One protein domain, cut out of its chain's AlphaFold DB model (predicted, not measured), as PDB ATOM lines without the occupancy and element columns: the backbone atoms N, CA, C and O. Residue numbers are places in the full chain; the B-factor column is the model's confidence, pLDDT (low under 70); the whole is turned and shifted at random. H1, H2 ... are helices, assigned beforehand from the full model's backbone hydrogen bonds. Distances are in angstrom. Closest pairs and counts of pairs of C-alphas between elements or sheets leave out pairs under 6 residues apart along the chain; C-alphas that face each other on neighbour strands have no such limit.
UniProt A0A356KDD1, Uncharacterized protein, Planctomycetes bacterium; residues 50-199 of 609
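Overview. This is residues 50 to 199 of the 609 residues of an uncharacterized protein of Planctomycetes bacterium (UniProt A0A356KDD1). Three long helices, H3, H5 and H8, run side by side the same way as a triangular core, and H4 runs back along H3 and H5 to complete a bundle of four. H6 crosses one end of H5, H1 and H9 lie together on another side, and residues 143 to 155 loop round the outside from H6 to H7. The printed part has 150 residues with nine named helices, H1 to H9 in chain order, and no named strand: all helix. It is compact, with a radius of gyration of the C-alphas of 14.4 A and spans of 41 by 35 by 31 A.

Along the chain. H1, residues 55 to 67, begins at C-alpha 55 (18.447, 5.334, 27.047) and is 18.2 A long. H2 is residues 73 to 82, H3 86 to 99 at 19.9 A, H4 102 to 113 at 15.5 A, H5 118 to 131 at 19.7 A and H6 134 to 142. H7 is residues 156 to 165, H8 168 to 181 at 19.6 A, and H9, 187 to 193, ends at C-alpha 193 (12.956, -2.707, 27.649).

Arrangement. The hub H3 touches H5 at a shallow tilt of 20 degrees, C-alphas of Phe 94 and Ala 127 closest at 5.9 A. H3 touches H8 at 7 degrees, Val 87 to Arg 168 closest at 5.9 A between C-alphas. H4 and H5 form a hairpin, closest C-alphas Ala 113 and Ala 121, 3.9 A. H6 touches H5 at a steep tilt of 64 degrees, closest C-alphas Ala 129 and Leu 137, 4.2 A. H2 and H3, a hairpin, only just touch, with 3 pairs of C-alphas within 8 A. H1 touches H9, closest C-alphas Arg 60 and Val 193, 5.6 A. H7 and H8, a hairpin, only just touch, with 3 pairs. Every O i to N i+4 pair is within hydrogen-bond range in H1, H2, H3, H5, H6, H7, H8 and H9; in H4, 6 of 8 are.

Size, cuts and confidence. The farthest C-alphas, of Ala 68 and Ser 147, are 43.3 A apart. The printed part has no cut. The link H6 to H7 is long. Residues 187 to 199 have pLDDT under 70.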
ATOM      1  N   ALA A  50      28.045   0.494  23.416       73.19
ATOM      2  CA  ALA A  50      28.963   1.588  23.080       73.19
ATOM      3  C   ALA A  50      28.469   2.513  21.947       73.19
ATOM      4  O   ALA A  50      29.027   3.588  21.725       73.19
ATOM      5  N   GLN A  51      27.461   2.085  21.185       79.94
ATOM      6  CA  GLN A  51      26.879   2.826  20.068       79.94
ATOM      7  C   GLN A  51      25.475   3.353  20.370       79.94
ATOM      8  O   GLN A  51      24.990   4.177  19.587       79.94
ATOM      9  N   ALA A  52      24.848   2.914  21.464       81.19
ATOM     10  CA  ALA A  52      23.511   3.336  21.852       81.19
ATOM     11  C   ALA A  52      23.466   4.861  22.022       81.19
ATOM     12  O   ALA A  52      24.269   5.451  22.745       81.19
ATOM     13  N   ARG A  53      22.561   5.507  21.291       79.69
ATOM     14  CA  ARG A  53      22.417   6.969  21.276       79.69
ATOM     15  C   ARG A  53      21.339   7.443  22.246       79.69
ATOM     16  O   ARG A  53      21.289   8.625  22.554       79.69
ATOM     17  N   GLY A  54      20.494   6.533  22.714       82.81
ATOM     18  CA  GLY A  54      19.409   6.803  23.647       82.81
ATOM     19  C   GLY A  54      19.380   5.828  24.825       82.81
ATOM     20  O   GLY A  54      20.129   4.844  24.870       82.81
ATOM     21  N   TRP A  55      18.526   6.108  25.806       85.50
ATOM     22  CA  TRP A  55      18.447   5.334  27.047       85.50
ATOM     23  C   TRP A  55      17.820   3.966  26.824       85.50
ATOM     24  O   TRP A  55      18.381   2.954  27.232       85.50
ATOM     25  N   CYS A  56      16.705   3.913  26.097       82.12
ATOM     26  CA  CYS A  56      16.028   2.673  25.735       82.12
ATOM     27  C   CYS A  56      16.950   1.738  24.941       82.12
ATOM     28  O   CYS A  56      16.956   0.530  25.174       82.12
ATOM     29  N   GLU A  57      17.743   2.283  24.014       84.62
ATOM     30  CA  GLU A  57      18.746   1.512  23.268       84.62
ATOM     31  C   GLU A  57      19.814   0.932  24.201       84.62
ATOM     32  O   GLU A  57      20.154  -0.248  24.088       84.62
ATOM     33  N   SER A  58      20.298   1.743  25.148       82.81
ATOM     34  CA  SER A  58      21.318   1.340  26.123       82.81
ATOM     35  C   SER A  58      20.793   0.238  27.046       82.81
ATOM     36  O   SER A  58      21.430  -0.802  27.200       82.81
ATOM     37  N   LEU A  59      19.570   0.389  27.555       78.12
ATOM     38  CA  LEU A  59      18.896  -0.619  28.370       78.12
ATOM     39  C   LEU A  59      18.663  -1.936  27.611       78.12
ATOM     40  O   LEU A  59      18.837  -3.010  28.185       78.12
ATOM     41  N   ARG A  60      18.292  -1.887  26.321       79.44
ATOM     42  CA  ARG A  60      18.075  -3.099  25.503       79.44
ATOM     43  C   ARG A  60      19.387  -3.830  25.267       79.44
ATOM     44  O   ARG A  60      19.432  -5.056  25.348       79.44
ATOM     45  N   ALA A  61      20.448  -3.077  24.983       80.00
ATOM     46  CA  ALA A  61      21.791  -3.621  24.843       80.00
ATOM     47  C   ALA A  61      22.250  -4.286  26.149       80.00
ATOM     48  O   ALA A  61      22.720  -5.419  26.127       80.00
ATOM     49  N   LEU A  62      22.045  -3.616  27.284       77.88
ATOM     50  CA  LEU A  62      22.373  -4.127  28.611       77.88
ATOM     51  C   LEU A  62      21.628  -5.429  28.941       77.88
ATOM     52  O   LEU A  62      22.251  -6.393  29.382       77.88
ATOM     53  N   ASP A  63      20.314  -5.486  28.706       75.81
ATOM     54  CA  ASP A  63      19.537  -6.704  28.949       75.81
ATOM     55  C   ASP A  63      19.989  -7.850  28.038       75.81
ATOM     56  O   ASP A  63      20.141  -8.974  28.508       75.81
ATOM     57  N   GLY A  64      20.317  -7.559  26.775       75.81
ATOM     58  CA  GLY A  64      20.917  -8.533  25.862       75.81
ATOM     59  C   GLY A  64      22.247  -9.098  26.375       75.81
ATOM     60  O   GLY A  64      22.442 -10.313  26.352       75.81
ATOM     61  N   LEU A  65      23.140  -8.245  26.892       75.12
ATOM     62  CA  LEU A  65      24.411  -8.679  27.490       75.12
ATOM     63  C   LEU A  65      24.187  -9.535  28.730       75.12
ATOM     64  O   LEU A  65      24.825 -10.574  28.892       75.12
ATOM     65  N   ARG A  66      23.247  -9.132  29.583       74.44
ATOM     66  CA  ARG A  66      22.908  -9.881  30.788       74.44
ATOM     67  C   ARG A  66      22.315 -11.249  30.467       74.44
ATOM     68  O   ARG A  66      22.737 -12.237  31.056       74.44
ATOM     69  N   GLN A  67      21.372 -11.321  29.527       75.25
ATOM     70  CA  GLN A  67      20.781 -12.583  29.071       75.25
ATOM     71  C   GLN A  67      21.831 -13.529  28.477       75.25
ATOM     72  O   GLN A  67      21.672 -14.744  28.554       75.25
ATOM     73  N   ALA A  68      22.900 -12.980  27.902       77.12
ATOM     74  CA  ALA A  68      24.008 -13.747  27.352       77.12
ATOM     75  C   ALA A  68      25.113 -14.084  28.378       77.12
ATOM     76  O   ALA A  68      26.084 -14.734  28.012       77.12
ATOM     77  N   GLY A  69      24.995 -13.658  29.644       73.94
ATOM     78  CA  GLY A  69      26.027 -13.884  30.669       73.94
ATOM     79  C   GLY A  69      27.291 -13.028  30.499       73.94
ATOM     80  O   GLY A  69      28.306 -13.297  31.130       73.94
ATOM     81  N   HIS A  70      27.222 -11.984  29.671       73.00
ATOM     82  CA  HIS A  70      28.333 -11.110  29.275       73.00
ATOM     83  C   HIS A  70      28.350  -9.772  30.033       73.00
ATOM     84  O   HIS A  70      29.015  -8.815  29.648       73.00
ATOM     85  N   LEU A  71      27.586  -9.650  31.120       73.56
ATOM     86  CA  LEU A  71      27.584  -8.428  31.919       73.56
ATOM     87  C   LEU A  71      28.659  -8.498  33.007       73.56
ATOM     88  O   LEU A  71      28.349  -8.680  34.179       73.56
ATOM     89  N   THR A  72      29.924  -8.377  32.603       79.69
ATOM     90  CA  THR A  72      31.060  -8.269  33.531       79.69
ATOM     91  C   THR A  72      31.604  -6.843  33.560       79.69
ATOM     92  O   THR A  72      31.548  -6.123  32.558       79.69
ATOM     93  N   LEU A  73      32.187  -6.433  34.692       82.81
ATOM     94  CA  LEU A  73      32.833  -5.122  34.817       82.81
ATOM     95  C   LEU A  73      33.935  -4.921  33.766       82.81
ATOM     96  O   LEU A  73      34.055  -3.845  33.190       82.81
ATOM     97  N   ARG A  74      34.700  -5.978  33.460       84.06
ATOM     98  CA  ARG A  74      35.752  -5.965  32.434       84.06
ATOM     99  C   ARG A  74      35.201  -5.630  31.048       84.06
ATOM    100  O   ARG A  74      35.804  -4.852  30.316       84.06
ATOM    101  N   GLU A  75      34.072  -6.221  30.670       81.62
ATOM    102  CA  GLU A  75      33.452  -5.952  29.371       81.62
ATOM    103  C   GLU A  75      32.851  -4.547  29.290       81.62
ATOM    104  O   GLU A  75      32.927  -3.909  28.239       81.62
ATOM    105  N   LEU A  76      32.284  -4.050  30.392       83.06
ATOM    106  CA  LEU A  76      31.799  -2.674  30.485       83.06
ATOM    107  C   LEU A  76      32.947  -1.666  30.398       83.06
ATOM    108  O   LEU A  76      32.810  -0.681  29.680       83.06
ATOM    109  N   ASP A  77      34.084  -1.942  31.034       86.88
ATOM    110  CA  ASP A  77      35.279  -1.095  30.992       86.88
ATOM    111  C   ASP A  77      35.884  -1.019  29.581       86.88
ATOM    112  O   ASP A  77      36.116   0.071  29.057       86.88
ATOM    113  N   LEU A  78      36.035  -2.163  28.902       86.81
ATOM    114  CA  LEU A  78      36.490  -2.208  27.506       86.81
ATOM    115  C   LEU A  78      35.553  -1.429  26.574       86.81
ATOM    116  O   LEU A  78      36.006  -0.710  25.680       86.81
ATOM    117  N   ARG A  79      34.236  -1.551  26.781       86.81
ATOM    118  CA  ARG A  79      33.243  -0.784  26.020       86.81
ATOM    119  C   ARG A  79      33.358   0.701  26.324       86.81
ATOM    120  O   ARG A  79      33.419   1.478  25.382       86.81
ATOM    121  N   PHE A  80      33.450   1.077  27.597       90.56
ATOM    122  CA  PHE A  80      33.594   2.459  28.035       90.56
ATOM    123  C   PHE A  80      34.829   3.120  27.416       90.56
ATOM    124  O   PHE A  80      34.704   4.171  26.796       90.56
ATOM    125  N   GLN A  81      35.997   2.477  27.465       89.88
ATOM    126  CA  GLN A  81      37.225   2.978  26.835       89.88
ATOM    127  C   GLN A  81      37.098   3.106  25.307       89.88
ATOM    128  O   GLN A  81      37.594   4.064  24.717       89.88
ATOM    129  N   GLY A  82      36.389   2.176  24.657       87.88
ATOM    130  CA  GLY A  82      36.123   2.215  23.215       87.88
ATOM    131  C   GLY A  82      35.031   3.207  22.786       87.88
ATOM    132  O   GLY A  82      34.900   3.510  21.594       87.88
ATOM    133  N   THR A  83      34.227   3.725  23.718       89.25
ATOM    134  CA  THR A  83      33.109   4.623  23.421       89.25
ATOM    135  C   THR A  83      33.573   6.071  23.304       89.25
ATOM    136  O   THR A  83      33.950   6.703  24.286       89.25
ATOM    137  N   ARG A  84      33.430   6.638  22.100       88.00
ATOM    138  CA  ARG A  84      33.682   8.068  21.827       88.00
ATOM    139  C   ARG A  84      32.451   8.967  21.965       88.00
ATOM    140  O   ARG A  84      32.582  10.183  21.932       88.00
ATOM    141  N   ARG A  85      31.242   8.398  22.039       88.81
ATOM    142  CA  ARG A  85      29.995   9.177  22.122       88.81
ATOM    143  C   ARG A  85      29.718   9.581  23.575       88.81
ATOM    144  O   ARG A  85      29.500   8.676  24.376       88.81
ATOM    145  N   PRO A  86      29.628  10.881  23.907       91.25
ATOM    146  CA  PRO A  86      29.518  11.322  25.300       91.25
ATOM    147  C   PRO A  86      28.297  10.759  26.051       91.25
ATOM    148  O   PRO A  86      28.440  10.196  27.128       91.25
ATOM    149  N   VAL A  87      27.099  10.783  25.453       90.81
ATOM    150  CA  VAL A  87      25.887  10.216  26.090       90.81
ATOM    151  C   VAL A  87      25.953   8.693  26.254       90.81
ATOM    152  O   VAL A  87      25.417   8.149  27.214       90.81
ATOM    153  N   ALA A  88      26.635   7.981  25.355       89.56
ATOM    154  CA  ALA A  88      26.820   6.541  25.518       89.56
ATOM    155  C   ALA A  88      27.748   6.232  26.711       89.56
ATOM    156  O   ALA A  88      27.483   5.288  27.455       89.56
ATOM    157  N   ARG A  89      28.787   7.056  26.932       93.06
ATOM    158  CA  ARG A  89      29.655   6.984  28.123       93.06
ATOM    159  C   ARG A  89      28.864   7.278  29.397       93.06
ATOM    160  O   ARG A  89      28.910   6.484  30.329       93.06
ATOM    161  N   GLN A  90      28.058   8.339  29.390       94.50
ATOM    162  CA  GLN A  90      27.148   8.666  30.489       94.50
ATOM    163  C   GLN A  90      26.208   7.497  30.826       94.50
ATOM    164  O   GLN A  90      26.107   7.086  31.980       94.50
ATOM    165  N   ASN A  91      25.535   6.916  29.828       90.75
ATOM    166  CA  ASN A  91      24.619   5.800  30.063       90.75
ATOM    167  C   ASN A  91      25.346   4.583  30.653       90.75
ATOM    168  O   ASN A  91      24.807   3.943  31.551       90.75
ATOM    169  N   LEU A  92      26.570   4.282  30.197       90.38
ATOM    170  CA  LEU A  92      27.407   3.226  30.778       90.38
ATOM    171  C   LEU A  92      27.675   3.467  32.271       90.38
ATOM    172  O   LEU A  92      27.485   2.546  33.065       90.38
ATOM    173  N   ILE A  93      28.040   4.695  32.650       94.06
ATOM    174  CA  ILE A  93      28.299   5.081  34.045       94.06
ATOM    175  C   ILE A  93      27.071   4.817  34.926       94.06
ATOM    176  O   ILE A  93      27.148   4.095  35.922       94.06
ATOM    177  N   PHE A  94      25.908   5.334  34.532       91.06
ATOM    178  CA  PHE A  94      24.680   5.160  35.310       91.06
ATOM    179  C   PHE A  94      24.156   3.715  35.293       91.06
ATOM    180  O   PHE A  94      23.583   3.250  36.277       91.06
ATOM    181  N   HIS A  95      24.379   2.954  34.218       86.00
ATOM    182  CA  HIS A  95      24.038   1.531  34.186       86.00
ATOM    183  C   HIS A  95      24.903   0.691  35.120       86.00
ATOM    184  O   HIS A  95      24.360  -0.226  35.738       86.00
ATOM    185  N   VAL A  96      26.200   0.999  35.250       87.12
ATOM    186  CA  VAL A  96      27.078   0.357  36.242       87.12
ATOM    187  C   VAL A  96      26.493   0.539  37.642       87.12
ATOM    188  O   VAL A  96      26.285  -0.454  38.337       87.12
ATOM    189  N   ALA A  97      26.118   1.769  38.004       87.19
ATOM    190  CA  ALA A  97      25.495   2.069  39.294       87.19
ATOM    191  C   ALA A  97      24.155   1.338  39.521       87.19
ATOM    192  O   ALA A  97      23.841   0.934  40.639       87.19
ATOM    193  N   LEU A  98      23.358   1.143  38.465       80.75
ATOM    194  CA  LEU A  98      22.041   0.506  38.563       80.75
ATOM    195  C   LEU A  98      22.061  -1.030  38.522       80.75
ATOM    196  O   LEU A  98      21.096  -1.657  38.964       80.75
ATOM    197  N   SER A  99      23.094  -1.639  37.932       75.75
ATOM    198  CA  SER A  99      23.010  -3.031  37.452       75.75
ATOM    199  C   SER A  99      24.049  -3.977  38.039       75.75
ATOM    200  O   SER A  99      23.835  -5.188  37.973       75.75
ATOM    201  N   LEU A 100      25.152  -3.459  38.587       79.44
ATOM    202  CA  LEU A 100      26.203  -4.272  39.200       79.44
ATOM    203  C   LEU A 100      26.104  -4.274  40.735       79.44
ATOM    204  O   LEU A 100      25.553  -3.335  41.319       79.44
ATOM    205  N   PRO A 101      26.650  -5.305  41.410       82.75
ATOM    206  CA  PRO A 101      26.889  -5.262  42.850       82.75
ATOM    207  C   PRO A 101      27.717  -4.031  43.235       82.75
ATOM    208  O   PRO A 101      28.620  -3.622  42.503       82.75
ATOM    209  N   TRP A 102      27.422  -3.435  44.391       83.50
ATOM    210  CA  TRP A 102      28.054  -2.177  44.802       83.50
ATOM    211  C   TRP A 102      29.565  -2.323  45.012       83.50
ATOM    212  O   TRP A 102      30.328  -1.421  44.685       83.50
ATOM    213  N   GLU A 103      29.991  -3.485  45.497       84.75
ATOM    214  CA  GLU A 103      31.388  -3.853  45.718       84.75
ATOM    215  C   GLU A 103      32.207  -3.835  44.415       84.75
ATOM    216  O   GLU A 103      33.407  -3.573  44.440       84.75
ATOM    217  N   GLU A 104      31.554  -4.073  43.274       86.19
ATOM    218  CA  GLU A 104      32.164  -4.006  41.942       86.19
ATOM    219  C   GLU A 104      31.993  -2.625  41.297       86.19
ATOM    220  O   GLU A 104      32.914  -2.116  40.656       86.19
ATOM    221  N   ALA A 105      30.819  -2.008  41.467       87.94
ATOM    222  CA  ALA A 105      30.490  -0.719  40.868       87.94
ATOM    223  C   ALA A 105      31.306   0.435  41.472       87.94
ATOM    224  O   ALA A 105      31.832   1.258  40.725       87.94
ATOM    225  N   CYS A 106      31.431   0.489  42.804       90.62
ATOM    226  CA  CYS A 106      32.041   1.615  43.522       90.62
ATOM    227  C   CYS A 106      33.493   1.871  43.088       90.62
ATOM    228  O   CYS A 106      33.762   2.969  42.599       90.62
ATOM    229  N   PRO A 107      34.413   0.880  43.109       94.50
ATOM    230  CA  PRO A 107      35.804   1.131  42.732       94.50
ATOM    231  C   PRO A 107      35.966   1.515  41.259       94.50
ATOM    232  O   PRO A 107      36.946   2.155  40.882       94.50
ATOM    233  N   TRP A 108      35.054   1.079  40.385       95.19
ATOM    234  CA  TRP A 108      35.073   1.480  38.979       95.19
ATOM    235  C   TRP A 108      34.611   2.924  38.807       95.19
ATOM    236  O   TRP A 108      35.295   3.697  38.141       95.19
ATOM    237  N   LEU A 109      33.506   3.301  39.450       96.06
ATOM    238  CA  LEU A 109      32.990   4.665  39.412       96.06
ATOM    239  C   LEU A 109      33.984   5.663  40.019       96.06
ATOM    240  O   LEU A 109      34.184   6.720  39.439       96.06
ATOM    241  N   GLU A 110      34.669   5.316  41.112       96.31
ATOM    242  CA  GLU A 110      35.739   6.138  41.702       96.31
ATOM    243  C   GLU A 110      36.889   6.386  40.717       96.31
ATOM    244  O   GLU A 110      37.383   7.506  40.603       96.31
ATOM    245  N   ARG A 111      37.296   5.365  39.948       96.50
ATOM    246  CA  ARG A 111      38.320   5.538  38.903       96.50
ATOM    247  C   ARG A 111      37.849   6.438  37.769       96.50
ATOM    248  O   ARG A 111      38.655   7.201  37.247       96.50
ATOM    249  N   VAL A 112      36.579   6.342  37.374       96.62
ATOM    250  CA  VAL A 112      36.005   7.235  36.356       96.62
ATOM    251  C   VAL A 112      35.906   8.666  36.894       96.62
ATOM    252  O   VAL A 112      36.276   9.594  36.183       96.62
ATOM    253  N   ALA A 113      35.505   8.839  38.157       96.62
ATOM    254  CA  ALA A 113      35.465  10.127  38.852       96.62
ATOM    255  C   ALA A 113      36.851  10.788  38.957       96.62
ATOM    256  O   ALA A 113      36.971  11.996  38.789       96.62
ATOM    257  N   ALA A 114      37.909  10.000  39.167       95.88
ATOM    258  CA  ALA A 114      39.296  10.470  39.180       95.88
ATOM    259  C   ALA A 114      39.922  10.627  37.775       95.88
ATOM    260  O   ALA A 114      41.111  10.935  37.654       95.88
ATOM    261  N   GLY A 115      39.159  10.356  36.714       94.44
ATOM    262  CA  GLY A 115      39.618  10.430  35.332       94.44
ATOM    263  C   GLY A 115      39.875  11.861  34.849       94.44
ATOM    264  O   GLY A 115      39.558  12.846  35.506       94.44
ATOM    265  N   SER A 116      40.453  11.980  33.652       89.75
ATOM    266  CA  SER A 116      40.789  13.277  33.047       89.75
ATOM    267  C   SER A 116      39.648  13.922  32.250       89.75
ATOM    268  O   SER A 116      39.785  15.070  31.835       89.75
ATOM    269  N   ASP A 117      38.567  13.188  31.965       95.56
ATOM    270  CA  ASP A 117      37.385  13.729  31.285       95.56
ATOM    271  C   ASP A 117      36.431  14.321  32.340       95.56
ATOM    272  O   ASP A 117      35.887  13.566  33.150       95.56
ATOM    273  N   PRO A 118      36.234  15.652  32.369       94.25
ATOM    274  CA  PRO A 118      35.467  16.305  33.426       94.25
ATOM    275  C   PRO A 118      33.974  15.953  33.397       94.25
ATOM    276  O   PRO A 118      33.344  15.899  34.450       94.25
ATOM    277  N   ASP A 119      33.398  15.677  32.224       94.06
ATOM    278  CA  ASP A 119      31.979  15.337  32.124       94.06
ATOM    279  C   ASP A 119      31.717  13.902  32.609       94.06
ATOM    280  O   ASP A 119      30.685  13.636  33.235       94.06
ATOM    281  N   ASP A 120      32.630  12.969  32.302       96.19
ATOM    282  CA  ASP A 120      32.585  11.603  32.834       96.19
ATOM    283  C   ASP A 120      32.810  11.591  34.343       96.19
ATOM    284  O   ASP A 120      32.125  10.853  35.054       96.19
ATOM    285  N   ALA A 121      33.740  12.420  34.825       95.88
ATOM    286  CA  ALA A 121      34.003  12.562  36.245       95.88
ATOM    287  C   ALA A 121      32.754  13.052  36.990       95.88
ATOM    288  O   ALA A 121      32.362  12.471  38.002       95.88
ATOM    289  N   GLU A 122      32.067  14.057  36.440       95.12
ATOM    290  CA  GLU A 122      30.817  14.579  36.991       95.12
ATOM    291  C   GLU A 122      29.674  13.544  36.949       95.12
ATOM    292  O   GLU A 122      28.936  13.393  37.926       95.12
ATOM    293  N   ASP A 123      29.525  12.802  35.845       96.44
ATOM    294  CA  ASP A 123      28.540  11.718  35.739       96.44
ATOM    295  C   ASP A 123      28.806  10.607  36.768       96.44
ATOM    296  O   ASP A 123      27.870  10.124  37.412       96.44
ATOM    297  N   ALA A 124      30.071  10.216  36.952       96.56
ATOM    298  CA  ALA A 124      30.468   9.186  37.907       96.56
ATOM    299  C   ALA A 124      30.284   9.645  39.353       96.56
ATOM    300  O   ALA A 124      29.739   8.890  40.158       96.56
ATOM    301  N   LEU A 125      30.638  10.891  39.670       95.75
ATOM    302  CA  LEU A 125      30.376  11.492  40.972       95.75
ATOM    303  C   LEU A 125      28.877  11.531  41.285       95.75
ATOM    304  O   LEU A 125      28.452  11.150  42.376       95.75
ATOM    305  N   CYS A 126      28.055  11.926  40.312       94.88
ATOM    306  CA  CYS A 126      26.606  11.915  40.463       94.88
ATOM    307  C   CYS A 126      26.077  10.488  40.704       94.88
ATOM    308  O   CYS A 126      25.238  10.274  41.581       94.88
ATOM    309  N   ALA A 127      26.574   9.496  39.964       93.81
ATOM    310  CA  ALA A 127      26.194   8.099  40.147       93.81
ATOM    311  C   ALA A 127      26.628   7.543  41.520       93.81
ATOM    312  O   ALA A 127      25.840   6.846  42.165       93.81
ATOM    313  N   LEU A 128      27.832   7.885  41.998       92.69
ATOM    314  CA  LEU A 128      28.339   7.536  43.333       92.69
ATOM    315  C   LEU A 128      27.464   8.140  44.438       92.69
ATOM    316  O   LEU A 128      26.979   7.409  45.307       92.69
ATOM    317  N   ALA A 129      27.192   9.446  44.363       90.44
ATOM    318  CA  ALA A 129      26.373  10.159  45.338       90.44
ATOM    319  C   ALA A 129      24.975   9.532  45.462       90.44
ATOM    320  O   ALA A 129      24.530   9.193  46.561       90.44
ATOM    321  N   PHE A 130      24.296   9.294  44.334       88.94
ATOM    322  CA  PHE A 130      22.937   8.737  44.322       88.94
ATOM    323  C   PHE A 130      22.882   7.236  44.638       88.94
ATOM    324  O   PHE A 130      21.817   6.721  44.984       88.94
ATOM    325  N   SER A 131      24.024   6.548  44.596       84.69
ATOM    326  CA  SER A 131      24.175   5.179  45.104       84.69
ATOM    327  C   SER A 131      24.466   5.122  46.611       84.69
ATOM    328  O   SER A 131      24.371   4.046  47.208       84.69
ATOM    329  N   GLY A 132      24.745   6.270  47.240       82.81
ATOM    330  CA  GLY A 132      24.932   6.416  48.683       82.81
ATOM    331  C   GLY A 132      26.384   6.445  49.161       82.81
ATOM    332  O   GLY A 132      26.611   6.187  50.343       82.81
ATOM    333  N   GLU A 133      27.351   6.733  48.285       87.06
ATOM    334  CA  GLU A 133      28.749   6.935  48.687       87.06
ATOM    335  C   GLU A 133      28.890   8.269  49.462       87.06
ATOM    336  O   GLU A 133      28.510   9.319  48.932       87.06
ATOM    337  N   PRO A 134      29.359   8.260  50.730       85.75
ATOM    338  CA  PRO A 134      29.370   9.457  51.572       85.75
ATOM    339  C   PRO A 134      30.214  10.635  51.069       85.75
ATOM    340  O   PRO A 134      29.778  11.777  51.244       85.75
ATOM    341  N   ALA A 135      31.397  10.401  50.492       88.44
ATOM    342  CA  ALA A 135      32.281  11.482  50.050       88.44
ATOM    343  C   ALA A 135      31.709  12.198  48.816       88.44
ATOM    344  O   ALA A 135      31.577  13.420  48.814       88.44
ATOM    345  N   ALA A 136      31.253  11.434  47.826       90.88
ATOM    346  CA  ALA A 136      30.567  11.914  46.639       90.88
ATOM    347  C   ALA A 136      29.249  12.609  46.990       90.88
ATOM    348  O   ALA A 136      28.906  13.611  46.370       90.88
ATOM    349  N   LEU A 137      28.509  12.128  47.998       88.44
ATOM    350  CA  LEU A 137      27.321  12.824  48.497       88.44
ATOM    351  C   LEU A 137      27.672  14.204  49.064       88.44
ATOM    352  O   LEU A 137      27.002  15.177  48.730       88.44
ATOM    353  N   ALA A 138      28.702  14.295  49.909       90.81
ATOM    354  CA  ALA A 138      29.138  15.570  50.475       90.81
ATOM    355  C   ALA A 138      29.620  16.539  49.383       90.81
ATOM    356  O   ALA A 138      29.282  17.721  49.417       90.81
ATOM    357  N   GLU A 139      30.351  16.036  48.389       93.94
ATOM    358  CA  GLU A 139      30.782  16.831  47.241       93.94
ATOM    359  C   GLU A 139      29.594  17.287  46.382       93.94
ATOM    360  O   GLU A 139      29.503  18.458  46.016       93.94
ATOM    361  N   PHE A 140      28.628  16.402  46.128       92.62
ATOM    362  CA  PHE A 140      27.411  16.740  45.395       92.62
ATOM    363  C   PHE A 140      26.568  17.799  46.122       92.62
ATOM    364  O   PHE A 140      26.002  18.676  45.475       92.62
ATOM    365  N   GLU A 141      26.497  17.749  47.454       91.69
ATOM    366  CA  GLU A 141      25.810  18.752  48.278       91.69
ATOM    367  C   GLU A 141      26.521  20.105  48.319       91.69
ATOM    368  O   GLU A 141      25.860  21.138  48.414       91.69
ATOM    369  N   ALA A 142      27.853  20.100  48.266       92.38
ATOM    370  CA  ALA A 142      28.664  21.311  48.218       92.38
ATOM    371  C   ALA A 142      28.696  21.946  46.819       92.38
ATOM    372  O   ALA A 142      29.110  23.100  46.675       92.38
ATOM    373  N   ALA A 143      28.275  21.207  45.789       89.75
ATOM    374  CA  ALA A 143      28.290  21.691  44.423       89.75
ATOM    375  C   ALA A 143      27.356  22.903  44.243       89.75
ATOM    376  O   ALA A 143      26.242  22.928  44.777       89.75
ATOM    377  N   PRO A 144      27.784  23.919  43.474       90.69
ATOM    378  CA  PRO A 144      26.983  25.114  43.259       90.69
ATOM    379  C   PRO A 144      25.715  24.804  42.457       90.69
ATOM    380  O   PRO A 144      25.672  23.881  41.643       90.69
ATOM    381  N   ALA A 145      24.692  25.637  42.653       88.56
ATOM    382  CA  ALA A 145      23.490  25.598  41.835       88.56
ATOM    383  C   ALA A 145      23.819  25.911  40.368       88.56
ATOM    384  O   ALA A 145      24.478  26.907  40.059       88.56
ATOM    385  N   GLU A 146      23.304  25.099  39.456       86.81
ATOM    386  CA  GLU A 146      23.358  25.369  38.030       86.81
ATOM    387  C   GLU A 146      22.274  26.387  37.662       86.81
ATOM    388  O   GLU A 146      21.081  26.192  37.899       86.81
ATOM    389  N   SER A 147      22.680  27.492  37.036       73.56
ATOM    390  CA  SER A 147      21.760  28.547  36.592       73.56
ATOM    391  C   SER A 147      21.016  28.204  35.297       73.56
ATOM    392  O   SER A 147      20.196  28.995  34.820       73.56
ATOM    393  N   ARG A 148      21.328  27.058  34.683       81.88
ATOM    394  CA  ARG A 148      20.773  26.636  33.399       81.88
ATOM    395  C   ARG A 148      19.299  26.259  33.560       81.88
ATOM    396  O   ARG A 148      18.949  25.414  34.375       81.88
ATOM    397  N   ALA A 149      18.442  26.862  32.739       78.19
ATOM    398  CA  ALA A 149      17.078  26.380  32.554       78.19
ATOM    399  C   ALA A 149      17.094  25.175  31.604       78.19
ATOM    400  O   ALA A 149      17.760  25.208  30.562       78.19
ATOM    401  N   PHE A 150      16.370  24.122  31.965       85.31
ATOM    402  CA  PHE A 150      16.212  22.942  31.125       85.31
ATOM    403  C   PHE A 150      14.869  22.997  30.382       85.31
ATOM    404  O   PHE A 150      13.887  23.469  30.955       85.31
ATOM    405  N   PRO A 151      14.813  22.550  29.113       85.00
ATOM    406  CA  PRO A 151      13.549  22.416  28.391       85.00
ATOM    407  C   PRO A 151      12.649  21.373  29.058       85.00
ATOM    408  O   PRO A 151      13.158  20.446  29.692       85.00
ATOM    409  N   LEU A 152      11.332  21.483  28.865       83.88
ATOM    410  CA  LEU A 152      10.397  20.451  29.319       83.88
ATOM    411  C   LEU A 152      10.674  19.110  28.624       83.88
ATOM    412  O   LEU A 152      11.084  19.056  27.459       83.88
ATOM    413  N   VAL A 153      10.436  18.023  29.358       85.25
ATOM    414  CA  VAL A 153      10.587  16.645  28.880       85.25
ATOM    415  C   VAL A 153       9.369  15.844  29.339       85.25
ATOM    416  O   VAL A 153       9.421  15.114  30.324       85.25
ATOM    417  N   ASP A 154       8.263  15.997  28.612       77.94
ATOM    418  CA  ASP A 154       6.960  15.420  28.982       77.94
ATOM    419  C   ASP A 154       6.872  13.922  28.702       77.94
ATOM    420  O   ASP A 154       6.066  13.195  29.292       77.94
ATOM    421  N   ARG A 155       7.646  13.456  27.719       81.94
ATOM    422  CA  ARG A 155       7.543  12.094  27.213       81.94
ATOM    423  C   ARG A 155       8.904  11.448  27.071       81.94
ATOM    424  O   ARG A 155       9.939  12.094  26.904       81.94
ATOM    425  N   HIS A 156       8.887  10.120  27.074       82.56
ATOM    426  CA  HIS A 156      10.106   9.347  26.897       82.56
ATOM    427  C   HIS A 156      10.768   9.618  25.535       82.56
ATOM    428  O   HIS A 156      11.988   9.566  25.444       82.56
ATOM    429  N   GLU A 157      10.005   9.949  24.489       87.12
ATOM    430  CA  GLU A 157      10.525  10.306  23.168       87.12
ATOM    431  C   GLU A 157      11.386  11.572  23.207       87.12
ATOM    432  O   GLU A 157      12.422  11.617  22.538       87.12
ATOM    433  N   ASP A 158      10.987  12.562  24.010       86.62
ATOM    434  CA  ASP A 158      11.738  13.801  24.203       86.62
ATOM    435  C   ASP A 158      13.041  13.493  24.936       86.62
ATOM    436  O   ASP A 158      14.119  13.871  24.485       86.62
ATOM    437  N   HIS A 159      12.967  12.698  26.003       85.38
ATOM    438  CA  HIS A 159      14.139  12.223  26.731       85.38
ATOM    439  C   HIS A 159      15.107  11.425  25.825       85.38
ATOM    440  O   HIS A 159      16.320  11.637  25.859       85.38
ATOM    441  N   GLU A 160      14.594  10.554  24.949       86.56
ATOM    442  CA  GLU A 160      15.395   9.843  23.940       86.56
ATOM    443  C   GLU A 160      16.009  10.793  22.900       86.56
ATOM    444  O   GLU A 160      17.152  10.600  22.478       86.56
ATOM    445  N   LEU A 161      15.272  11.824  22.475       89.38
ATOM    446  CA  LEU A 161      15.771  12.841  21.553       89.38
ATOM    447  C   LEU A 161      16.954  13.600  22.160       89.38
ATOM    448  O   LEU A 161      17.974  13.733  21.486       89.38
ATOM    449  N   ARG A 162      16.868  14.015  23.430       89.31
ATOM    450  CA  ARG A 162      17.981  14.662  24.155       89.31
ATOM    451  C   ARG A 162      19.231  13.782  24.180       89.31
ATOM    452  O   ARG A 162      20.334  14.274  23.946       89.31
ATOM    453  N   GLY A 163      19.053  12.471  24.364       86.94
ATOM    454  CA  GLY A 163      20.131  11.483  24.242       86.94
ATOM    455  C   GLY A 163      20.813  11.523  22.877       86.94
ATOM    456  O   GLY A 163      22.034  11.670  22.785       86.94
ATOM    457  N   ARG A 164      20.015  11.482  21.804       86.69
ATOM    458  CA  ARG A 164      20.525  11.547  20.424       86.69
ATOM    459  C   ARG A 164      21.221  12.869  20.103       86.69
ATOM    460  O   ARG A 164      22.148  12.864  19.296       86.69
ATOM    461  N   LEU A 165      20.785  13.965  20.723       88.62
ATOM    462  CA  LEU A 165      21.378  15.297  20.586       88.62
ATOM    463  C   LEU A 165      22.637  15.501  21.444       88.62
ATOM    464  O   LEU A 165      23.322  16.504  21.279       88.62
ATOM    465  N   GLY A 166      22.983  14.554  22.323       88.25
ATOM    466  CA  GLY A 166      24.192  14.646  23.140       88.25
ATOM    467  C   GLY A 166      24.046  15.509  24.399       88.25
ATOM    468  O   GLY A 166      25.054  15.929  24.963       88.25
ATOM    469  N   GLU A 167      22.824  15.796  24.854       90.44
ATOM    470  CA  GLU A 167      22.562  16.736  25.952       90.44
ATOM    471  C   GLU A 167      22.795  16.111  27.344       90.44
ATOM    472  O   GLU A 167      21.858  15.867  28.104       90.44
ATOM    473  N   ARG A 168      24.060  15.852  27.708       90.69
ATOM    474  CA  ARG A 168      24.429  15.158  28.963       90.69
ATOM    475  C   ARG A 168      23.871  15.800  30.230       90.69
ATOM    476  O   ARG A 168      23.423  15.073  31.105       90.69
ATOM    477  N   ALA A 169      23.892  17.128  30.344       87.94
ATOM    478  CA  ALA A 169      23.552  17.818  31.594       87.94
ATOM    479  C   ALA A 169      22.110  17.542  32.064       87.94
ATOM    480  O   ALA A 169      21.904  17.148  33.206       87.94
ATOM    481  N   ILE A 170      21.118  17.669  31.171       89.12
ATOM    482  CA  ILE A 170      19.718  17.357  31.505       89.12
ATOM    483  C   ILE A 170      19.507  15.853  31.707       89.12
ATOM    484  O   ILE A 170      18.698  15.426  32.518       89.12
ATOM    485  N   LEU A 171      20.237  15.006  30.980       90.38
ATOM    486  CA  LEU A 171      20.124  13.563  31.170       90.38
ATOM    487  C   LEU A 171      20.707  13.141  32.520       90.38
ATOM    488  O   LEU A 171      20.114  12.299  33.182       90.38
ATOM    489  N   ARG A 172      21.809  13.755  32.963       93.50
ATOM    490  CA  ARG A 172      22.460  13.489  34.252       93.50
ATOM    491  C   ARG A 172      21.486  13.648  35.411       93.50
ATOM    492  O   ARG A 172      21.404  12.764  36.260       93.50
ATOM    493  N   SER A 173      20.712  14.730  35.427       91.19
ATOM    494  CA  SER A 173      19.729  14.992  36.481       91.19
ATOM    495  C   SER A 173      18.601  13.955  36.497       91.19
ATOM    496  O   SER A 173      18.256  13.480  37.581       91.19
ATOM    497  N   TYR A 174      18.069  13.533  35.341       90.56
ATOM    498  CA  TYR A 174      17.092  12.432  35.277       90.56
ATOM    499  C   TYR A 174      17.708  11.096  35.707       90.56
ATOM    500  O   TYR A 174      17.107  10.364  36.491       90.56
ATOM    501  N   ARG A 175      18.930  10.788  35.260       90.81
ATOM    502  CA  ARG A 175      19.647   9.553  35.614       90.81
ATOM    503  C   ARG A 175      19.930   9.457  37.105       90.81
ATOM    504  O   ARG A 175      19.809   8.379  37.678       90.81
ATOM    505  N   ALA A 176      20.245  10.579  37.747       89.94
ATOM    506  CA  ALA A 176      20.392  10.656  39.193       89.94
ATOM    507  C   ALA A 176      19.109  10.189  39.903       89.94
ATOM    508  O   ALA A 176      19.162   9.322  40.778       89.94
ATOM    509  N   LEU A 177      17.942  10.691  39.478       86.19
ATOM    510  CA  LEU A 177      16.648  10.259  40.021       86.19
ATOM    511  C   LEU A 177      16.407   8.765  39.790       86.19
ATOM    512  O   LEU A 177      15.979   8.071  40.709       86.19
ATOM    513  N   GLU A 178      16.741   8.257  38.605       85.62
ATOM    514  CA  GLU A 178      16.611   6.834  38.281       85.62
ATOM    515  C   GLU A 178      17.505   5.943  39.151       85.62
ATOM    516  O   GLU A 178      17.067   4.867  39.554       85.62
ATOM    517  N   VAL A 179      18.722   6.386  39.495       85.44
ATOM    518  CA  VAL A 179      19.601   5.694  40.458       85.44
ATOM    519  C   VAL A 179      18.994   5.694  41.856       85.44
ATOM    520  O   VAL A 179      18.911   4.631  42.475       85.44
ATOM    521  N   ALA A 180      18.521   6.847  42.342       83.19
ATOM    522  CA  ALA A 180      17.889   6.936  43.661       83.19
ATOM    523  C   ALA A 180      16.615   6.082  43.766       83.19
ATOM    524  O   ALA A 180      16.355   5.479  44.813       83.19
ATOM    525  N   ASP A 181      15.822   6.025  42.698       76.44
ATOM    526  CA  ASP A 181      14.585   5.248  42.642       76.44
ATOM    527  C   ASP A 181      14.813   3.777  42.276       76.44
ATOM    528  O   ASP A 181      13.942   2.940  42.522       76.44
ATOM    529  N   ARG A 182      15.971   3.464  41.681       74.94
ATOM    530  CA  ARG A 182      16.270   2.195  40.997       74.94
ATOM    531  C   ARG A 182      15.180   1.791  40.007       74.94
ATOM    532  O   ARG A 182      14.825   0.618  39.882       74.94
ATOM    533  N   ALA A 183      14.640   2.782  39.316       74.62
ATOM    534  CA  ALA A 183      13.578   2.617  38.345       74.62
ATOM    535  C   ALA A 183      13.737   3.666  37.240       74.62
ATOM    536  O   ALA A 183      14.171   4.779  37.530       74.62
ATOM    537  N   PRO A 184      13.363   3.349  35.988       75.31
ATOM    538  CA  PRO A 184      13.288   4.351  34.939       75.31
ATOM    539  C   PRO A 184      12.306   5.450  35.333       75.31
ATOM    540  O   PRO A 184      11.230   5.154  35.861       75.31
ATOM    541  N   TYR A 185      12.648   6.695  35.018       78.75
ATOM    542  CA  TYR A 185      11.808   7.841  35.354       78.75
ATOM    543  C   TYR A 185      10.470   7.758  34.602       78.75
ATOM    544  O   TYR A 185       9.393   7.880  35.185       78.75
ATOM    545  N   PHE A 186      10.523   7.416  33.310       78.69
ATOM    546  CA  PHE A 186       9.338   7.208  32.481       78.69
ATOM    547  C   PHE A 186       8.862   5.748  32.529       78.69
ATOM    548  O   PHE A 186       9.559   4.829  32.094       78.69
ATOM    549  N   LYS A 187       7.616   5.517  32.973       67.75
ATOM    550  CA  LYS A 187       7.015   4.166  33.066       67.75
ATOM    551  C   LYS A 187       7.045   3.385  31.746       67.75
ATOM    552  O   LYS A 187       7.280   2.178  31.753       67.75
ATOM    553  N   MET A 188       6.834   4.060  30.612       64.38
ATOM    554  CA  MET A 188       6.861   3.425  29.287       64.38
ATOM    555  C   MET A 188       8.229   2.794  28.984       64.38
ATOM    556  O   MET A 188       8.294   1.701  28.424       64.38
ATOM    557  N   THR A 189       9.323   3.410  29.440       63.47
ATOM    558  CA  THR A 189      10.684   2.871  29.306       63.47
ATOM    559  C   THR A 189      10.827   1.517  30.002       63.47
ATOM    560  O   THR A 189      11.412   0.596  29.436       63.47
ATOM    561  N   ALA A 190      10.233   1.335  31.186       60.69
ATOM    562  CA  ALA A 190      10.250   0.041  31.871       60.69
ATOM    563  C   ALA A 190       9.537  -1.055  31.053       60.69
ATOM    564  O   ALA A 190      10.047  -2.171  30.926       60.69
ATOM    565  N   HIS A 191       8.392  -0.730  30.441       60.47
ATOM    566  CA  HIS A 191       7.650  -1.660  29.582       60.47
ATOM    567  C   HIS A 191       8.408  -2.013  28.296       60.47
ATOM    568  O   HIS A 191       8.439  -3.180  27.898       60.47
ATOM    569  N   LEU A 192       9.038  -1.022  27.661       58.31
ATOM    570  CA  LEU A 192       9.703  -1.174  26.366       58.31
ATOM    571  C   LEU A 192      10.980  -2.005  26.411       58.31
ATOM    572  O   LEU A 192      11.399  -2.514  25.367       58.31
ATOM    573  N   VAL A 193      11.625  -2.102  27.573       53.72
ATOM    574  CA  VAL A 193      12.956  -2.707  27.649       53.72
ATOM    575  C   VAL A 193      12.983  -4.013  28.437       53.72
ATOM    576  O   VAL A 193      13.990  -4.708  28.394       53.72
ATOM    577  N   ARG A 194      11.874  -4.405  29.092       55.84
ATOM    578  CA  ARG A 194      11.714  -5.665  29.858       55.84
ATOM    579  C   ARG A 194      12.884  -5.993  30.804       55.84
ATOM    580  O   ARG A 194      12.976  -7.122  31.289       55.84
ATOM    581  N   VAL A 195      13.749  -5.022  31.110       53.91
ATOM    582  CA  VAL A 195      14.890  -5.228  31.993       53.91
ATOM    583  C   VAL A 195      14.309  -5.470  33.361       53.91
ATOM    584  O   VAL A 195      13.772  -4.568  34.005       53.91
ATOM    585  N   ARG A 196      14.413  -6.711  33.828       50.91
ATOM    586  CA  ARG A 196      14.359  -6.951  35.263       50.91
ATOM    587  C   ARG A 196      15.581  -6.265  35.848       50.91
ATOM    588  O   ARG A 196      16.632  -6.890  35.902       50.91
ATOM    589  N   TRP A 197      15.475  -5.011  36.273       53.75
ATOM    590  CA  TRP A 197      16.375  -4.495  37.303       53.75
ATOM    591  C   TRP A 197      16.432  -5.573  38.374       53.75
ATOM    592  O   TRP A 197      15.386  -6.163  38.669       53.75
ATOM    593  N   GLN A 198      17.617  -5.946  38.862       45.41
ATOM    594  CA  GLN A 198      17.639  -6.870  39.986       45.41
ATOM    595  C   GLN A 198      16.808  -6.204  41.080       45.41
ATOM    596  O   GLN A 198      17.231  -5.220  41.685       45.41
ATOM    597  N   ALA A 199      15.584  -6.700  41.278       38.78
ATOM    598  CA  ALA A 199      14.794  -6.409  42.444       38.78
ATOM    599  C   ALA A 199      15.602  -7.045  43.560       38.78
ATOM    600  O   ALA A 199      15.462  -8.229  43.856       38.78
TER     601      ALA A 199